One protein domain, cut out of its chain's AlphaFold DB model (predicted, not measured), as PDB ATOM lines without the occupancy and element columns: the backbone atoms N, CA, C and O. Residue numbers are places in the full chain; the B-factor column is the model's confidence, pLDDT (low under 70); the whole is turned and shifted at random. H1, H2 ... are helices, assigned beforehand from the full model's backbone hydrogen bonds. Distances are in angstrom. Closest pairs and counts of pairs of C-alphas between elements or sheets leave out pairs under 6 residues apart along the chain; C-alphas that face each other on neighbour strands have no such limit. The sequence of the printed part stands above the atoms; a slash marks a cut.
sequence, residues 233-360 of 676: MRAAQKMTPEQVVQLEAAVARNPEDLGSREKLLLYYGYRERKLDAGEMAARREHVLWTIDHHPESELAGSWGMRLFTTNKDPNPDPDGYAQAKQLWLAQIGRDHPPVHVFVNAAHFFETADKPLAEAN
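AT A GLANCE: This is residues 233 to 360 of the 676 residues of the protein "Peptidase_M56 domain-containing protein" of Acidobacteria bacterium (UniProt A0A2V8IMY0). Two parallel helices side by side, H4 and H5, make the middle of a zigzag row of helices, with H3 and then H2 beyond H4, and H6 and then H7 beyond H5. The short H1 packs on H3, and the long link from H4 to H5 passes through the space between H3 and H6 with residues 299 to 305. The printed part has 128 residues with seven named helices, H1 to H7 in chain order, and no named strand; the class is all helix. The whole is compact and rounded, with a radius of gyration of the C-alphas of 14.3 A and spans of 41 by 34 by 23 A.

HOW THE PARTS SIT: H4, residues 277 to 293, touches H5, residues 318 to 332, at a shallow tilt of 4 degrees, the same way; their closest C-alphas, of Leu 288 and Ala 324, are 5.6 A apart. H4 also touches H3, residues 258 to 269, with the closest C-alphas, of Leu 265 and Arg 283, 6.2 A apart. This helical hairpin runs opposite ways at 37 degrees, only just a steep tilt. H3 is the hub, touching three helices. With residues 260 to 264 alone it touches H2, residues 241 to 253, in a hairpin at 38 degrees, only just steep, opposite ways; the closest C-alphas, of Val 251 and Ser 260, are 6.6 A apart. With residues 263 to 267 alone it touches H1, residues 233 to 237, where the closest C-alphas, of Ala 236 and Tyr 267, are 5.2 A apart. H1 and H2 are apart. H5, with residues 328 to 332 alone, touches H6, residues 339 to 349, in a hairpin at a shallow tilt of 20 degrees; the closest C-alphas, of Trp 328 and Ala 345, are 6.2 A apart. H6 and H7, residues 354 to 360, touch in a hairpin at a shallow tilt of 5 degrees, with the closest C-alphas, of Ala 346 and Ala 357, 4.1 A apart. H5 and H7 are only just apart, 8.2 A at the closest. The packing is part aligned, part crossed. In H1 to H7 every O i to N i+4 pair is within hydrogen-bond range.

IN THESE COORDINATES: H4 is the longest helix, 24.3 A from C-alpha 277 at (79.180, 109.215, 142.161) to C-alpha 293. H5 measures 20.8 A, H2 18.6 A, H6 15.8 A, H3 15.7 A, H7 9.8 A and H1 6.2 A. H1 begins at C-alpha 233 (95.116, 125.724, 142.824), and H7 ends at C-alpha 360 (70.491, 137.618, 151.694).

THE WHOLE: The two C-alphas farthest apart, of Thr 240 and Asp 335, are 42.6 A apart. The printed part has no cut. The link from H4 to H5, residues 294 to 317, is long. Mean pLDDT of the printed part is 87.6; residues 270 to 273 and 308 to 315 are under 70.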
ATOM      1  N   MET A 233      95.998 126.200 143.897       75.81
ATOM      2  CA  MET A 233      95.116 125.724 142.824       75.81
ATOM      3  C   MET A 233      95.834 124.759 141.873       75.81
ATOM      4  O   MET A 233      95.311 123.686 141.579       75.81
ATOM      5  N   ARG A 234      97.048 125.096 141.422       81.69
ATOM      6  CA  ARG A 234      97.850 124.222 140.547       81.69
ATOM      7  C   ARG A 234      98.255 122.921 141.238       81.69
ATOM      8  O   ARG A 234      98.271 121.880 140.590       81.69
ATOM      9  N   ALA A 235      98.602 122.979 142.522       83.56
ATOM     10  CA  ALA A 235      98.934 121.803 143.315       83.56
ATOM     11  C   ALA A 235      97.713 120.890 143.464       83.56
ATOM     12  O   ALA A 235      97.822 119.699 143.191       83.56
ATOM     13  N   ALA A 236      96.545 121.456 143.790       80.12
ATOM     14  CA  ALA A 236      95.294 120.712 143.899       80.12
ATOM     15  C   ALA A 236      94.917 120.015 142.580       80.12
ATOM     16  O   ALA A 236      94.583 118.834 142.578       80.12
ATOM     17  N   GLN A 237      95.055 120.704 141.442       75.75
ATOM     18  CA  GLN A 237      94.785 120.130 140.115       75.75
ATOM     19  C   GLN A 237      95.710 118.960 139.745       75.75
ATOM     20  O   GLN A 237      95.322 118.105 138.950       75.75
ATOM     21  N   LYS A 238      96.923 118.915 140.304       85.38
ATOM     22  CA  LYS A 238      97.935 117.888 140.016       85.38
ATOM     23  C   LYS A 238      97.928 116.714 140.996       85.38
ATOM     24  O   LYS A 238      98.755 115.820 140.831       85.38
ATOM     25  N   MET A 239      97.049 116.707 142.001       89.50
ATOM     26  CA  MET A 239      97.016 115.618 142.980       89.50
ATOM     27  C   MET A 239      96.651 114.285 142.317       89.50
ATOM     28  O   MET A 239      95.729 114.218 141.494       89.50
ATOM     29  N   THR A 240      97.373 113.224 142.683       90.19
ATOM     30  CA  THR A 240      97.036 111.851 142.281       90.19
ATOM     31  C   THR A 240      95.880 111.313 143.130       90.19
ATOM     32  O   THR A 240      95.653 111.814 144.236       90.19
ATOM     33  N   PRO A 241      95.143 110.289 142.664       88.25
ATOM     34  CA  PRO A 241      94.092 109.657 143.462       88.25
ATOM     35  C   PRO A 241      94.570 109.198 144.850       88.25
ATOM     36  O   PRO A 241      93.865 109.382 145.835       88.25
ATOM     37  N   GLU A 242      95.795 108.679 144.965       92.75
ATOM     38  CA  GLU A 242      96.373 108.237 146.241       92.75
ATOM     39  C   GLU A 242      96.602 109.412 147.199       92.75
ATOM     40  O   GLU A 242      96.330 109.305 148.394       92.75
ATOM     41  N   GLN A 243      97.070 110.550 146.677       93.56
ATOM     42  CA  GLN A 243      97.252 111.770 147.467       93.56
ATOM     43  C   GLN A 243      95.916 112.321 147.966       93.56
ATOM     44  O   GLN A 243      95.843 112.809 149.091       93.56
ATOM     45  N   VAL A 244      94.860 112.212 147.158       92.38
ATOM     46  CA  VAL A 244      93.500 112.596 147.560       92.38
ATOM     47  C   VAL A 244      93.016 111.698 148.688       92.38
ATOM     48  O   VAL A 244      92.620 112.221 149.718       92.38
ATOM     49  N   VAL A 245      93.153 110.373 148.574       94.12
ATOM     50  CA  VAL A 245      92.781 109.432 149.650       94.12
ATOM     51  C   VAL A 245      93.523 109.738 150.958       94.12
ATOM     52  O   VAL A 245      92.933 109.708 152.038       94.12
ATOM     53  N   GLN A 246      94.815 110.068 150.887       94.88
ATOM     54  CA  GLN A 246      95.587 110.464 152.069       94.88
ATOM     55  C   GLN A 246      95.092 111.780 152.679       94.88
ATOM     56  O   GLN A 246      95.039 111.904 153.905       94.88
ATOM     57  N   LEU A 247      94.746 112.754 151.834       94.62
ATOM     58  CA  LEU A 247      94.265 114.063 152.257       94.62
ATOM     59  C   LEU A 247      92.850 113.982 152.846       94.62
ATOM     60  O   LEU A 247      92.605 114.588 153.883       94.62
ATOM     61  N   GLU A 248      91.973 113.166 152.266       95.69
ATOM     62  CA  GLU A 248      90.661 112.804 152.818       95.69
ATOM     63  C   GLU A 248      90.806 112.212 154.222       95.69
ATOM     64  O   GLU A 248      90.224 112.705 155.186       95.69
ATOM     65  N   ALA A 249      91.684 111.218 154.384       95.62
ATOM     66  CA  ALA A 249      91.950 110.623 155.690       95.62
ATOM     67  C   ALA A 249      92.539 111.633 156.694       95.62
ATOM     68  O   ALA A 249      92.328 111.502 157.901       95.62
ATOM     69  N   ALA A 250      93.302 112.625 156.226       94.69
ATOM     70  CA  ALA A 250      93.829 113.691 157.072       94.69
ATOM     71  C   ALA A 250      92.731 114.663 157.525       94.69
ATOM     72  O   ALA A 250      92.661 114.960 158.718       94.69
ATOM     73  N   VAL A 251      91.850 115.091 156.619       95.69
ATOM     74  CA  VAL A 251      90.695 115.945 156.943       95.69
ATOM     75  C   VAL A 251      89.709 115.209 157.850       95.69
ATOM     76  O   VAL A 251      89.196 115.805 158.788       95.69
ATOM     77  N   ALA A 252      89.516 113.902 157.672       94.62
ATOM     78  CA  ALA A 252      88.705 113.097 158.586       94.62
ATOM     79  C   ALA A 252      89.275 113.065 160.021       94.62
ATOM     80  O   ALA A 252      88.516 113.043 160.986       94.62
ATOM     81  N   ARG A 253      90.610 113.092 160.182       96.31
ATOM     82  CA  ARG A 253      91.268 113.178 161.503       96.31
ATOM     83  C   ARG A 253      91.255 114.587 162.093       96.31
ATOM     84  O   ARG A 253      91.247 114.721 163.312       96.31
ATOM     85  N   ASN A 254      91.296 115.615 161.249       95.69
ATOM     86  CA  ASN A 254      91.236 117.014 161.658       95.69
ATOM     87  C   ASN A 254      90.269 117.804 160.757       95.69
ATOM     88  O   ASN A 254      90.716 118.459 159.808       95.69
ATOM     89  N   PRO A 255      88.954 117.765 161.049       94.50
ATOM     90  CA  PRO A 255      87.947 118.417 160.212       94.50
ATOM     91  C   PRO A 255      88.133 119.933 160.075       94.50
ATOM     92  O   PRO A 255      87.753 120.491 159.044       94.50
ATOM     93  N   GLU A 256      88.765 120.555 161.076       95.12
ATOM     94  CA  GLU A 256      89.069 121.987 161.184       95.12
ATOM     95  C   GLU A 256      90.202 122.457 160.252       95.12
ATOM     96  O   GLU A 256      90.457 123.656 160.135       95.12
ATOM     97  N   ASP A 257      90.887 121.549 159.545       92.56
ATOM     98  CA  ASP A 257      91.867 121.927 158.521       92.56
ATOM     99  C   ASP A 257      91.170 122.417 157.236       92.56
ATOM    100  O   ASP A 257      91.081 121.720 156.215       92.56
ATOM    101  N   LEU A 258      90.688 123.663 157.281       89.56
ATOM    102  CA  LEU A 258      90.043 124.331 156.147       89.56
ATOM    103  C   LEU A 258      90.975 124.456 154.932       89.56
ATOM    104  O   LEU A 258      90.499 124.479 153.800       89.56
ATOM    105  N   GLY A 259      92.296 124.499 155.137       87.56
ATOM    106  CA  GLY A 259      93.270 124.577 154.048       87.56
ATOM    107  C   GLY A 259      93.365 123.274 153.253       87.56
ATOM    108  O   GLY A 259      93.422 123.295 152.021       87.56
ATOM    109  N   SER A 260      93.355 122.129 153.934       90.00
ATOM    110  CA  SER A 260      93.277 120.814 153.283       90.00
ATOM    111  C   SER A 260      91.909 120.578 152.644       90.00
ATOM    112  O   SER A 260      91.843 120.086 151.516       90.00
ATOM    113  N   ARG A 261      90.828 121.028 153.291       91.88
ATOM    114  CA  ARG A 261      89.471 120.979 152.726       91.88
ATOM    115  C   ARG A 261      89.336 121.827 151.458       91.88
ATOM    116  O   ARG A 261      88.769 121.361 150.472       91.88
ATOM    117  N   GLU A 262      89.915 123.030 151.431       88.31
ATOM    118  CA  GLU A 262      89.980 123.871 150.229       88.31
ATOM    119  C   GLU A 262      90.678 123.131 149.077       88.31
ATOM    120  O   GLU A 262      90.181 123.134 147.952       88.31
ATOM    121  N   LYS A 263      91.799 122.442 149.339       87.56
ATOM    122  CA  LYS A 263      92.508 121.658 148.309       87.56
ATOM    123  C   LYS A 263      91.651 120.524 147.744       87.56
ATOM    124  O   LYS A 263      91.665 120.334 146.528       87.56
ATOM    125  N   LEU A 264      90.910 119.803 148.588       89.81
ATOM    126  CA  LEU A 264      89.980 118.750 148.153       89.81
ATOM    127  C   LEU A 264      88.839 119.335 147.309       89.81
ATOM    128  O   LEU A 264      88.577 118.868 146.202       89.81
ATOM    129  N   LEU A 265      88.226 120.434 147.755       87.38
ATOM    130  CA  LEU A 265      87.179 121.131 146.997       87.38
ATOM    131  C   LEU A 265      87.682 121.652 145.644       87.38
ATOM    132  O   LEU A 265      86.968 121.566 144.643       87.38
ATOM    133  N   LEU A 266      88.916 122.160 145.583       81.44
ATOM    134  CA  LEU A 266      89.559 122.565 144.333       81.44
ATOM    135  C   LEU A 266      89.833 121.365 143.419       81.44
ATOM    136  O   LEU A 266      89.610 121.470 142.213       81.44
ATOM    137  N   TYR A 267      90.275 120.234 143.975       83.00
ATOM    138  CA  TYR A 267      90.480 118.992 143.228       83.00
ATOM    139  C   TYR A 267      89.184 118.496 142.582       83.00
ATOM    140  O   TYR A 267      89.173 118.216 141.381       83.00
ATOM    141  N   TYR A 268      88.087 118.455 143.342       82.94
ATOM    142  CA  TYR A 268      86.790 118.021 142.828       82.94
ATOM    143  C   TYR A 268      86.133 119.059 141.899       82.94
ATOM    144  O   TYR A 268      85.402 118.688 140.989       82.94
ATOM    145  N   GLY A 269      86.384 120.359 142.087       72.81
ATOM    146  CA  GLY A 269      85.682 121.429 141.365       72.81
ATOM    147  C   GLY A 269      86.290 121.884 140.028       72.81
ATOM    148  O   GLY A 269      85.581 122.498 139.236       72.81
ATOM    149  N   TYR A 270      87.579 121.634 139.761       64.06
ATOM    150  CA  TYR A 270      88.302 122.212 138.604       64.06
ATOM    151  C   TYR A 270      88.660 121.219 137.487       64.06
ATOM    152  O   TYR A 270      89.510 121.520 136.646       64.06
ATOM    153  N   ARG A 271      88.047 120.032 137.446       60.69
ATOM    154  CA  ARG A 271      88.327 119.054 136.386       60.69
ATOM    155  C   ARG A 271      87.466 119.299 135.147       60.69
ATOM    156  O   ARG A 271      86.251 119.401 135.233       60.69
ATOM    157  N   GLU A 272      88.093 119.266 133.971       58.53
ATOM    158  CA  GLU A 272      87.413 119.212 132.661       58.53
ATOM    159  C   GLU A 272      86.768 117.833 132.386       58.53
ATOM    160  O   GLU A 272      86.489 117.480 131.243       58.53
ATOM    161  N   ARG A 273      86.536 117.026 133.432       68.69
ATOM    162  CA  ARG A 273      85.870 115.725 133.353       68.69
ATOM    163  C   ARG A 273      84.731 115.638 134.357       68.69
ATOM    164  O   ARG A 273      84.769 116.265 135.412       68.69
ATOM    165  N   LYS A 274      83.760 114.789 134.040       74.25
ATOM    166  CA  LYS A 274      82.674 114.418 134.947       74.25
ATOM    167  C   LYS A 274      83.236 113.716 136.192       74.25
ATOM    168  O   LYS A 274      84.135 112.877 136.066       74.25
ATOM    169  N   LEU A 275      82.736 114.092 137.369       80.06
ATOM    170  CA  LEU A 275      82.994 113.370 138.618       80.06
ATOM    171  C   LEU A 275      82.163 112.086 138.637       80.06
ATOM    172  O   LEU A 275      81.039 112.067 138.127       80.06
ATOM    173  N   ASP A 276      82.701 111.019 139.218       85.00
ATOM    174  CA  ASP A 276      81.889 109.842 139.520       85.00
ATOM    175  C   ASP A 276      81.004 110.068 140.762       85.00
ATOM    176  O   ASP A 276      81.071 111.099 141.437       85.00
ATOM    177  N   ALA A 277      80.120 109.107 141.049       85.94
ATOM    178  CA  ALA A 277      79.180 109.215 142.161       85.94
ATOM    179  C   ALA A 277      79.875 109.301 143.533       85.94
ATOM    180  O   ALA A 277      79.376 109.993 144.420       85.94
ATOM    181  N   GLY A 278      81.021 108.633 143.703       87.69
ATOM    182  CA  GLY A 278      81.799 108.664 144.941       87.69
ATOM    183  C   GLY A 278      82.509 110.002 145.125       87.69
ATOM    184  O   GLY A 278      82.414 110.606 146.190       87.69
ATOM    185  N   GLU A 279      83.142 110.517 144.072       87.56
ATOM    186  CA  GLU A 279      83.772 111.842 144.070       87.56
ATOM    187  C   GLU A 279      82.753 112.963 144.322       87.56
ATOM    188  O   GLU A 279      83.035 113.917 145.050       87.56
ATOM    189  N   MET A 280      81.550 112.847 143.754       87.69
ATOM    190  CA  MET A 280      80.460 113.790 144.005       87.69
ATOM    191  C   MET A 280      80.007 113.754 145.469       87.69
ATOM    192  O   MET A 280      79.834 114.811 146.073       87.69
ATOM    193  N   ALA A 281      79.858 112.560 146.050       90.06
ATOM    194  CA  ALA A 281      79.496 112.401 147.456       90.06
ATOM    195  C   ALA A 281      80.576 112.958 148.403       90.06
ATOM    196  O   ALA A 281      80.238 113.704 149.321       90.06
ATOM    197  N   ALA A 282      81.858 112.683 148.139       90.94
ATOM    198  CA  ALA A 282      82.980 113.221 148.917       90.94
ATOM    199  C   ALA A 282      83.018 114.757 148.862       90.94
ATOM    200  O   ALA A 282      83.065 115.443 149.885       90.94
ATOM    201  N   ARG A 283      82.874 115.331 147.660       90.75
ATOM    202  CA  ARG A 283      82.764 116.786 147.500       90.75
ATOM    203  C   ARG A 283      81.589 117.352 148.299       90.75
ATOM    204  O   ARG A 283      81.748 118.370 148.976       90.75
ATOM    205  N   ARG A 284      80.415 116.722 148.197       92.06
ATOM    206  CA  ARG A 284      79.196 117.136 148.899       92.06
ATOM    207  C   ARG A 284      79.426 117.180 150.406       92.06
ATOM    208  O   ARG A 284      79.077 118.179 151.023       92.06
ATOM    209  N   GLU A 285      80.059 116.161 150.980       94.31
ATOM    210  CA  GLU A 285      80.377 116.110 152.411       94.31
ATOM    211  C   GLU A 285      81.178 117.338 152.857       94.31
ATOM    212  O   GLU A 285      80.815 118.006 153.828       94.31
ATOM    213  N   HIS A 286      82.220 117.709 152.108       94.69
ATOM    214  CA  HIS A 286      83.004 118.889 152.452       94.69
ATOM    215  C   HIS A 286      82.217 120.190 152.357       94.69
ATOM    216  O   HIS A 286      82.396 121.062 153.214       94.69
ATOM    217  N   VAL A 287      81.361 120.326 151.341       94.06
ATOM    218  CA  VAL A 287      80.502 121.504 151.181       94.06
ATOM    219  C   VAL A 287      79.535 121.613 152.360       94.06
ATOM    220  O   VAL A 287      79.489 122.648 153.021       94.06
ATOM    221  N   LEU A 288      78.804 120.541 152.667       96.75
ATOM    222  CA  LEU A 288      77.823 120.534 153.753       96.75
ATOM    223  C   LEU A 288      78.478 120.809 155.106       96.75
ATOM    224  O   LEU A 288      78.018 121.682 155.836       96.75
ATOM    225  N   TRP A 289      79.593 120.138 155.405       97.12
ATOM    226  CA  TRP A 289      80.310 120.334 156.663       97.12
ATOM    227  C   TRP A 289      80.760 121.788 156.844       97.12
ATOM    228  O   TRP A 289      80.562 122.364 157.910       97.12
ATOM    229  N   THR A 290      81.309 122.407 155.793       97.00
ATOM    230  CA  THR A 290      81.799 123.794 155.867       97.00
ATOM    231  C   THR A 290      80.654 124.780 156.089       97.00
ATOM    232  O   THR A 290      80.811 125.710 156.872       97.00
ATOM    233  N   ILE A 291      79.497 124.579 155.445       97.31
ATOM    234  CA  ILE A 291      78.310 125.424 155.671       97.31
ATOM    235  C   ILE A 291      77.806 125.263 157.108       97.31
ATOM    236  O   ILE A 291      77.377 126.233 157.724       97.31
ATOM    237  N   ASP A 292      77.835 124.048 157.648       97.31
ATOM    238  CA  ASP A 292      77.313 123.776 158.984       97.31
ATOM    239  C   ASP A 292      78.206 124.338 160.111       97.31
ATOM    240  O   ASP A 292      77.704 124.927 161.075       97.31
ATOM    241  N   HIS A 293      79.530 124.214 159.954       96.94
ATOM    242  CA  HIS A 293      80.510 124.506 161.007       96.94
ATOM    243  C   HIS A 293      81.190 125.873 160.858       96.94
ATOM    244  O   HIS A 293      81.425 126.532 161.864       96.94
ATOM    245  N   HIS A 294      81.477 126.309 159.624       96.56
ATOM    246  CA  HIS A 294      82.248 127.528 159.318       96.56
ATOM    247  C   HIS A 294      81.572 128.407 158.245       96.56
ATOM    248  O   HIS A 294      82.215 128.771 157.246       96.56
ATOM    249  N   PRO A 295      80.274 128.747 158.387       96.69
ATOM    250  CA  PRO A 295      79.515 129.495 157.378       96.69
ATOM    251  C   PRO A 295      80.051 130.911 157.115       96.69
ATOM    252  O   PRO A 295      79.796 131.483 156.055       96.69
ATOM    253  N   GLU A 296      80.782 131.495 158.062       94.88
ATOM    254  CA  GLU A 296      81.402 132.820 157.984       94.88
ATOM    255  C   GLU A 296      82.774 132.819 157.301       94.88
ATOM    256  O   GLU A 296      83.272 133.886 156.936       94.88
ATOM    257  N   SER A 297      83.383 131.644 157.114       93.56
ATOM    258  CA  SER A 297      84.726 131.526 156.544       93.56
ATOM    259  C   SER A 297      84.797 132.022 155.095       93.56
ATOM    260  O   SER A 297      83.831 131.946 154.331       93.56
ATOM    261  N   GLU A 298      85.978 132.476 154.665       88.38
ATOM    262  CA  GLU A 298      86.214 132.808 153.251       88.38
ATOM    263  C   GLU A 298      86.010 131.593 152.333       88.38
ATOM    264  O   GLU A 298      85.564 131.737 151.191       88.38
ATOM    265  N   LEU A 299      86.301 130.386 152.838       89.56
ATOM    266  CA  LEU A 299      86.079 129.144 152.109       89.56
ATOM    267  C   LEU A 299      84.594 128.963 151.783       89.56
ATOM    268  O   LEU A 299      84.285 128.670 150.629       89.56
ATOM    269  N   ALA A 300      83.692 129.201 152.744       92.44
ATOM    270  CA  ALA A 300      82.245 129.059 152.569       92.44
ATOM    271  C   ALA A 300      81.669 129.975 151.470       92.44
ATOM    272  O   ALA A 300      80.743 129.580 150.763       92.44
ATOM    273  N   GLY A 301      82.248 131.164 151.280       87.44
ATOM    274  CA  GLY A 301      81.893 132.094 150.199       87.44
ATOM    275  C   GLY A 301      82.576 131.815 148.857       87.44
ATOM    276  O   GLY A 301      82.281 132.470 147.853       87.44
ATOM    277  N   SER A 302      83.515 130.868 148.810       83.00
ATOM    278  CA  SER A 302      84.313 130.605 147.617       83.00
ATOM    279  C   SER A 302      83.499 129.937 146.504       83.00
ATOM    280  O   SER A 302      82.530 129.214 146.729       83.00
ATOM    281  N   TRP A 303      83.928 130.119 145.253       77.00
ATOM    282  CA  TRP A 303      83.268 129.485 144.104       77.00
ATOM    283  C   TRP A 303      83.275 127.946 144.182       77.00
ATOM    284  O   TRP A 303      82.330 127.308 143.724       77.00
ATOM    285  N   GLY A 304      84.296 127.349 144.814       76.94
ATOM    286  CA  GLY A 304      84.416 125.897 144.990       76.94
ATOM    287  C   GLY A 304      83.322 125.272 145.861       76.94
ATOM    288  O   GLY A 304      83.123 124.062 145.791       76.94
ATOM    289  N   MET A 305      82.576 126.082 146.619       85.25
ATOM    290  CA  MET A 305      81.465 125.646 147.472       85.25
ATOM    291  C   MET A 305      80.128 125.501 146.743       85.25
ATOM    292  O   MET A 305      79.175 124.956 147.293       85.25
ATOM    293  N   ARG A 306      80.020 126.000 145.509       79.94
ATOM    294  CA  ARG A 306      78.750 126.017 144.775       79.94
ATOM    295  C   ARG A 306      78.458 124.625 144.203       79.94
ATOM    296  O   ARG A 306      79.270 124.075 143.460       79.94
ATOM    297  N   LEU A 307      77.318 124.037 144.561       78.44
ATOM    298  CA  LEU A 307      76.799 122.796 143.967       78.44
ATOM    299  C   LEU A 307      75.888 123.209 142.803       78.44
ATOM    300  O   LEU A 307      74.806 123.739 143.046       78.44
ATOM    301  N   PHE A 308      76.353 123.107 141.550       69.50
ATOM    302  CA  PHE A 308      75.582 123.624 140.414       69.50
ATOM    303  C   PHE A 308      74.463 122.658 140.003       69.50
ATOM    304  O   PHE A 308      74.518 121.452 140.237       69.50
ATOM    305  N   THR A 309      73.433 123.217 139.371       50.47
ATOM    306  CA  THR A 309      72.194 122.516 139.007       50.47
ATOM    307  C   THR A 309      71.887 122.553 137.502       50.47
ATOM    308  O   THR A 309      70.830 122.082 137.092       50.47
ATOM    309  N   THR A 310      72.773 123.103 136.650       47.34
ATOM    310  CA  THR A 310      72.502 123.321 135.210       47.34
ATOM    311  C   THR A 310      73.630 122.849 134.269       47.34
ATOM    312  O   THR A 310      74.810 122.847 134.612       47.34
ATOM    313  N   ASN A 311      73.245 122.477 133.036       47.69
ATOM    314  CA  ASN A 311      73.968 121.651 132.042       47.69
ATOM    315  C   ASN A 311      75.258 122.213 131.392       47.69
ATOM    316  O   ASN A 311      75.689 121.711 130.354       47.69
ATOM    317  N   LYS A 312      75.921 123.218 131.971       49.62
ATOM    318  CA  LYS A 312      77.359 123.431 131.691       49.62
ATOM    319  C   LYS A 312      78.244 122.943 132.847       49.62
ATOM    320  O   LYS A 312      79.464 122.903 132.693       49.62
ATOM    321  N   ASP A 313      77.659 122.540 133.973       59.03
ATOM    322  CA  ASP A 313      78.334 121.697 134.956       59.03
ATOM    323  C   ASP A 313      78.517 120.289 134.357       59.03
ATOM    324  O   ASP A 313      77.519 119.667 133.983       59.03
ATOM    325  N   PRO A 314      79.752 119.770 134.211       52.56
ATOM    326  CA  PRO A 314      79.941 118.381 133.812       52.56
ATOM    327  C   PRO A 314      79.314 117.380 134.806       52.56
ATOM    328  O   PRO A 314      79.158 116.216 134.429       52.56
ATOM    329  N   ASN A 315      78.945 117.786 136.035       62.25
ATOM    330  CA  ASN A 315      78.296 116.915 137.015       62.25
ATOM    331  C   ASN A 315      77.383 117.638 138.048       62.25
ATOM    332  O   ASN A 315      77.847 117.947 139.146       62.25
ATOM    333  N   PRO A 316      76.086 117.862 137.752       74.62
ATOM    334  CA  PRO A 316      75.164 118.519 138.683       74.62
ATOM    335  C   PRO A 316      74.828 117.646 139.907       74.62
ATOM    336  O   PRO A 316      74.590 116.447 139.768       74.62
ATOM    337  N   ASP A 317      74.726 118.271 141.085       84.50
ATOM    338  CA  ASP A 317      74.383 117.613 142.358       84.50
ATOM    339  C   ASP A 317      73.113 118.222 142.997       84.50
ATOM    340  O   ASP A 317      73.204 119.025 143.935       84.50
ATOM    341  N   PRO A 318      71.911 117.894 142.483       85.88
ATOM    342  CA  PRO A 318      70.659 118.476 142.968       85.88
ATOM    343  C   PRO A 318      70.340 118.092 144.419       85.88
ATOM    344  O   PRO A 318      69.841 118.932 145.172       85.88
ATOM    345  N   ASP A 319      70.666 116.865 144.834       87.25
ATOM    346  CA  ASP A 319      70.438 116.396 146.205       87.25
ATOM    347  C   ASP A 319      71.350 117.128 147.189       87.25
ATOM    348  O   ASP A 319      70.897 117.630 148.221       87.25
ATOM    349  N   GLY A 320      72.635 117.252 146.841       90.88
ATOM    350  CA  GLY A 320      73.586 118.027 147.622       90.88
ATOM    351  C   GLY A 320      73.179 119.492 147.709       90.88
ATOM    352  O   GLY A 320      73.252 120.082 148.786       90.88
ATOM    353  N   TYR A 321      72.700 120.084 146.611       91.25
ATOM    354  CA  TYR A 321      72.192 121.456 146.624       91.25
ATOM    355  C   TYR A 321      70.990 121.609 147.562       91.25
ATOM    356  O   TYR A 321      70.942 122.563 148.339       91.25
ATOM    357  N   ALA A 322      70.035 120.674 147.535       92.50
ATOM    358  CA  ALA A 322      68.883 120.700 148.431       92.50
ATOM    359  C   ALA A 322      69.311 120.629 149.907       92.50
ATOM    360  O   ALA A 322      68.826 121.417 150.720       92.50
ATOM    361  N   GLN A 323      70.264 119.755 150.244       95.69
ATOM    362  CA  GLN A 323      70.832 119.643 151.593       95.69
ATOM    363  C   GLN A 323      71.574 120.921 152.011       95.69
ATOM    364  O   GLN A 323      71.313 121.476 153.078       95.69
ATOM    365  N   ALA A 324      72.444 121.442 151.145       95.38
ATOM    366  CA  ALA A 324      73.196 122.669 151.390       95.38
ATOM    367  C   ALA A 324      72.274 123.881 151.556       95.38
ATOM    368  O   ALA A 324      72.514 124.726 152.416       95.38
ATOM    369  N   LYS A 325      71.182 123.950 150.782       95.69
ATOM    370  CA  LYS A 325      70.151 124.981 150.930       95.69
ATOM    371  C   LYS A 325      69.520 124.933 152.320       95.69
ATOM    372  O   LYS A 325      69.377 125.990 152.925       95.69
ATOM    373  N   GLN A 326      69.178 123.753 152.842       97.25
ATOM    374  CA  GLN A 326      68.626 123.636 154.199       97.25
ATOM    375  C   GLN A 326      69.615 124.115 155.264       97.25
ATOM    376  O   GLN A 326      69.233 124.882 156.146       97.25
ATOM    377  N   LEU A 327      70.892 123.738 155.146       97.81
ATOM    378  CA  LEU A 327      71.929 124.213 156.063       97.81
ATOM    379  C   LEU A 327      72.075 125.734 155.997       97.81
ATOM    380  O   LEU A 327      72.012 126.389 157.030       97.81
ATOM    381  N   TRP A 328      72.181 126.320 154.804       97.62
ATOM    382  CA  TRP A 328      72.247 127.775 154.661       97.62
ATOM    383  C   TRP A 328      71.031 128.476 155.264       97.62
ATOM    384  O   TRP A 328      71.209 129.468 155.966       97.62
ATOM    385  N   LEU A 329      69.816 127.962 155.035       97.75
ATOM    386  CA  LEU A 329      68.590 128.500 155.633       97.75
ATOM    387  C   LEU A 329      68.629 128.444 157.168       97.75
ATOM    388  O   LEU A 329      68.216 129.404 157.818       97.75
ATOM    389  N   ALA A 330      69.172 127.370 157.747       97.69
ATOM    390  CA  ALA A 330      69.386 127.270 159.187       97.69
ATOM    391  C   ALA A 330      70.422 128.296 159.680       97.69
ATOM    392  O   ALA A 330      70.166 128.990 160.660       97.69
ATOM    393  N   GLN A 331      71.551 128.455 158.979       97.81
ATOM    394  CA  GLN A 331      72.617 129.399 159.346       97.81
ATOM    395  C   GLN A 331      72.146 130.855 159.329       97.81
ATOM    396  O   GLN A 331      72.372 131.595 160.285       97.81
ATOM    397  N   ILE A 332      71.443 131.269 158.272       96.81
ATOM    398  CA  ILE A 332      70.915 132.638 158.149       96.81
ATOM    399  C   ILE A 332      69.718 132.899 159.079       96.81
ATOM    400  O   ILE A 332      69.312 134.053 159.233       96.81
ATOM    401  N   GLY A 333      69.122 131.838 159.633       95.31
ATOM    402  CA  GLY A 333      68.016 131.874 160.589       95.31
ATOM    403  C   GLY A 333      68.445 131.782 162.055       95.31
ATOM    404  O   GLY A 333      67.578 131.840 162.925       95.31
ATOM    405  N   ARG A 334      69.750 131.640 162.343       95.00
ATOM    406  CA  ARG A 334      70.284 131.695 163.714       95.00
ATOM    407  C   ARG A 334      69.985 133.052 164.357       95.00
ATOM    408  O   ARG A 334      69.634 134.017 163.679       95.00
ATOM    409  N   ASP A 335      70.144 133.128 165.672       91.94
ATOM    410  CA  ASP A 335      70.105 134.409 166.367       91.94
ATOM    411  C   ASP A 335      71.388 135.204 166.056       91.94
ATOM    412  O   ASP A 335      72.493 134.677 166.168       91.94
ATOM    413  N   HIS A 336      71.244 136.452 165.602       89.19
ATOM    414  CA  HIS A 336      72.352 137.360 165.255       89.19
ATOM    415  C   HIS A 336      73.491 136.772 164.370       89.19
ATOM    416  O   HIS A 336      74.669 136.976 164.674       89.19
ATOM    417  N   PRO A 337      73.216 136.112 163.225       92.94
ATOM    418  CA  PRO A 337      74.258 135.532 162.368       92.94
ATOM    419  C   PRO A 337      75.150 136.651 161.825       92.94
ATOM    420  O   PRO A 337      74.598 137.690 161.484       92.94
ATOM    421  N   PRO A 338      76.481 136.518 161.721       94.81
ATOM    422  CA  PRO A 338      77.344 137.603 161.250       94.81
ATOM    423  C   PRO A 338      77.073 137.967 159.781       94.81
ATOM    424  O   PRO A 338      76.578 137.153 159.006       94.81
ATOM    425  N   VAL A 339      77.410 139.198 159.371       95.06
ATOM    426  CA  VAL A 339      77.096 139.700 158.013       95.06
ATOM    427  C   VAL A 339      77.658 138.802 156.902       95.06
ATOM    428  O   VAL A 339      76.984 138.560 155.902       95.06
ATOM    429  N   HIS A 340      78.845 138.229 157.121       94.12
ATOM    430  CA  HIS A 340      79.508 137.319 156.187       94.12
ATOM    431  C   HIS A 340      78.695 136.056 155.879       94.12
ATOM    432  O   HIS A 340      78.775 135.551 154.765       94.12
ATOM    433  N   VAL A 341      77.858 135.584 156.807       97.19
ATOM    434  CA  VAL A 341      76.993 134.413 156.577       97.19
ATOM    435  C   VAL A 341      75.936 134.726 155.519       97.19
ATOM    436  O   VAL A 341      75.715 133.915 154.624       97.19
ATOM    437  N   PHE A 342      75.340 135.925 155.544       97.25
ATOM    438  CA  PHE A 342      74.424 136.353 154.482       97.25
ATOM    439  C   PHE A 342      75.143 136.532 153.149       97.25
ATOM    440  O   PHE A 342      74.634 136.099 152.123       97.25
ATOM    441  N   VAL A 343      76.335 137.133 153.156       95.69
ATOM    442  CA  VAL A 343      77.143 137.330 151.940       95.69
ATOM    443  C   VAL A 343      77.480 135.986 151.286       95.69
ATOM    444  O   VAL A 343      77.263 135.799 150.087       95.69
ATOM    445  N   ASN A 344      77.944 135.016 152.075       96.00
ATOM    446  CA  ASN A 344      78.296 133.684 151.588       96.00
ATOM    447  C   ASN A 344      77.059 132.917 151.089       96.00
ATOM    448  O   ASN A 344      77.096 132.344 149.997       96.00
ATOM    449  N   ALA A 345      75.936 132.984 151.814       96.12
ATOM    450  CA  ALA A 345      74.662 132.421 151.368       96.12
ATOM    451  C   ALA A 345      74.190 133.054 150.048       96.12
ATOM    452  O   ALA A 345      73.791 132.351 149.119       96.12
ATOM    453  N   ALA A 346      74.285 134.380 149.917       94.75
ATOM    454  CA  ALA A 346      73.900 135.088 148.704       94.75
ATOM    455  C   ALA A 346      74.727 134.623 147.494       94.75
ATOM    456  O   ALA A 346      74.168 134.335 146.434       94.75
ATOM    457  N   HIS A 347      76.040 134.458 147.669       90.75
ATOM    458  CA  HIS A 347      76.921 133.892 146.648       90.75
ATOM    459  C   HIS A 347      76.616 132.435 146.300       90.75
ATOM    460  O   HIS A 347      76.795 132.046 145.144       90.75
ATOM    461  N   PHE A 348      76.176 131.623 147.259       91.12
ATOM    462  CA  PHE A 348      75.753 130.250 146.990       91.12
ATOM    463  C   PHE A 348      74.484 130.219 146.121       91.12
ATOM    464  O   PHE A 348      74.411 129.467 145.147       91.12
ATOM    465  N   PHE A 349      73.512 131.087 146.415       91.38
ATOM    466  CA  PHE A 349      72.211 131.106 145.744       91.38
ATOM    467  C   PHE A 349      72.175 131.884 144.415       91.38
ATOM    468  O   PHE A 349      71.288 131.638 143.602       91.38
ATOM    469  N   GLU A 350      73.128 132.781 144.136       87.44
ATOM    470  CA  GLU A 350      73.048 133.780 143.043       87.44
ATOM    471  C   GLU A 350      72.812 133.231 141.624       87.44
ATOM    472  O   GLU A 350      72.398 133.976 140.736       87.44
ATOM    473  N   THR A 351      73.078 131.945 141.384       80.88
ATOM    474  CA  THR A 351      72.798 131.294 140.092       80.88
ATOM    475  C   THR A 351      71.477 130.521 140.118       80.88
ATOM    476  O   THR A 351      70.646 130.707 139.224       80.88
ATOM    477  N   ALA A 352      71.286 129.681 141.142       82.94
ATOM    478  CA  ALA A 352      70.219 128.683 141.213       82.94
ATOM    479  C   ALA A 352      68.929 129.182 141.894       82.94
ATOM    480  O   ALA A 352      67.848 128.723 141.541       82.94
ATOM    481  N   ASP A 353      69.018 130.125 142.834       90.56
ATOM    482  CA  ASP A 353      67.876 130.675 143.578       90.56
ATOM    483  C   ASP A 353      68.061 132.185 143.795       90.56
ATOM    484  O   ASP A 353      68.443 132.676 144.858       90.56
ATOM    485  N   LYS A 354      67.836 132.947 142.723       91.56
ATOM    486  CA  LYS A 354      68.077 134.396 142.709       91.56
ATOM    487  C   LYS A 354      67.227 135.188 143.717       91.56
ATOM    488  O   LYS A 354      67.792 136.112 144.299       91.56
ATOM    489  N   PRO A 355      65.942 134.857 143.967       95.94
ATOM    490  CA  PRO A 355      65.173 135.503 145.030       95.94
ATOM    491  C   PRO A 355      65.807 135.315 146.413       95.94
ATOM    492  O   PRO A 355      65.903 136.268 147.187       95.94
ATOM    493  N   LEU A 356      66.297 134.108 146.722       95.69
ATOM    494  CA  LEU A 356      66.967 133.860 147.995       95.69
ATOM    495  C   LEU A 356      68.325 134.568 148.066       95.69
ATOM    496  O   LEU A 356      68.691 135.092 149.118       95.69
ATOM    497  N   ALA A 357      69.054 134.649 146.952       95.25
ATOM    498  CA  ALA A 357      70.276 135.443 146.876       95.25
ATOM    499  C   ALA A 357      70.016 136.931 147.156       95.25
ATOM    500  O   ALA A 357      70.724 137.532 147.960       95.25
ATOM    501  N   GLU A 358      68.979 137.511 146.544       97.38
ATOM    502  CA  GLU A 358      68.565 138.898 146.789       97.38
ATOM    503  C   GLU A 358      68.215 139.120 148.260       97.38
ATOM    504  O   GLU A 358      68.739 140.049 148.870       97.38
ATOM    505  N   ALA A 359      67.393 138.250 148.853       97.69
ATOM    506  CA  ALA A 359      67.006 138.371 150.257       97.69
ATOM    507  C   ALA A 359      68.225 138.414 151.195       97.69
ATOM    508  O   ALA A 359      68.250 139.185 152.152       97.69
ATOM    509  N   ASN A 360      69.259 137.620 150.910       97.38
ATOM    510  CA  ASN A 360      70.491 137.618 151.694       97.38
ATOM    511  C   ASN A 360      71.348 138.871 151.454       97.38
ATOM    512  O   ASN A 360      71.864 139.443 152.414       97.38
TER     513      ASN A 360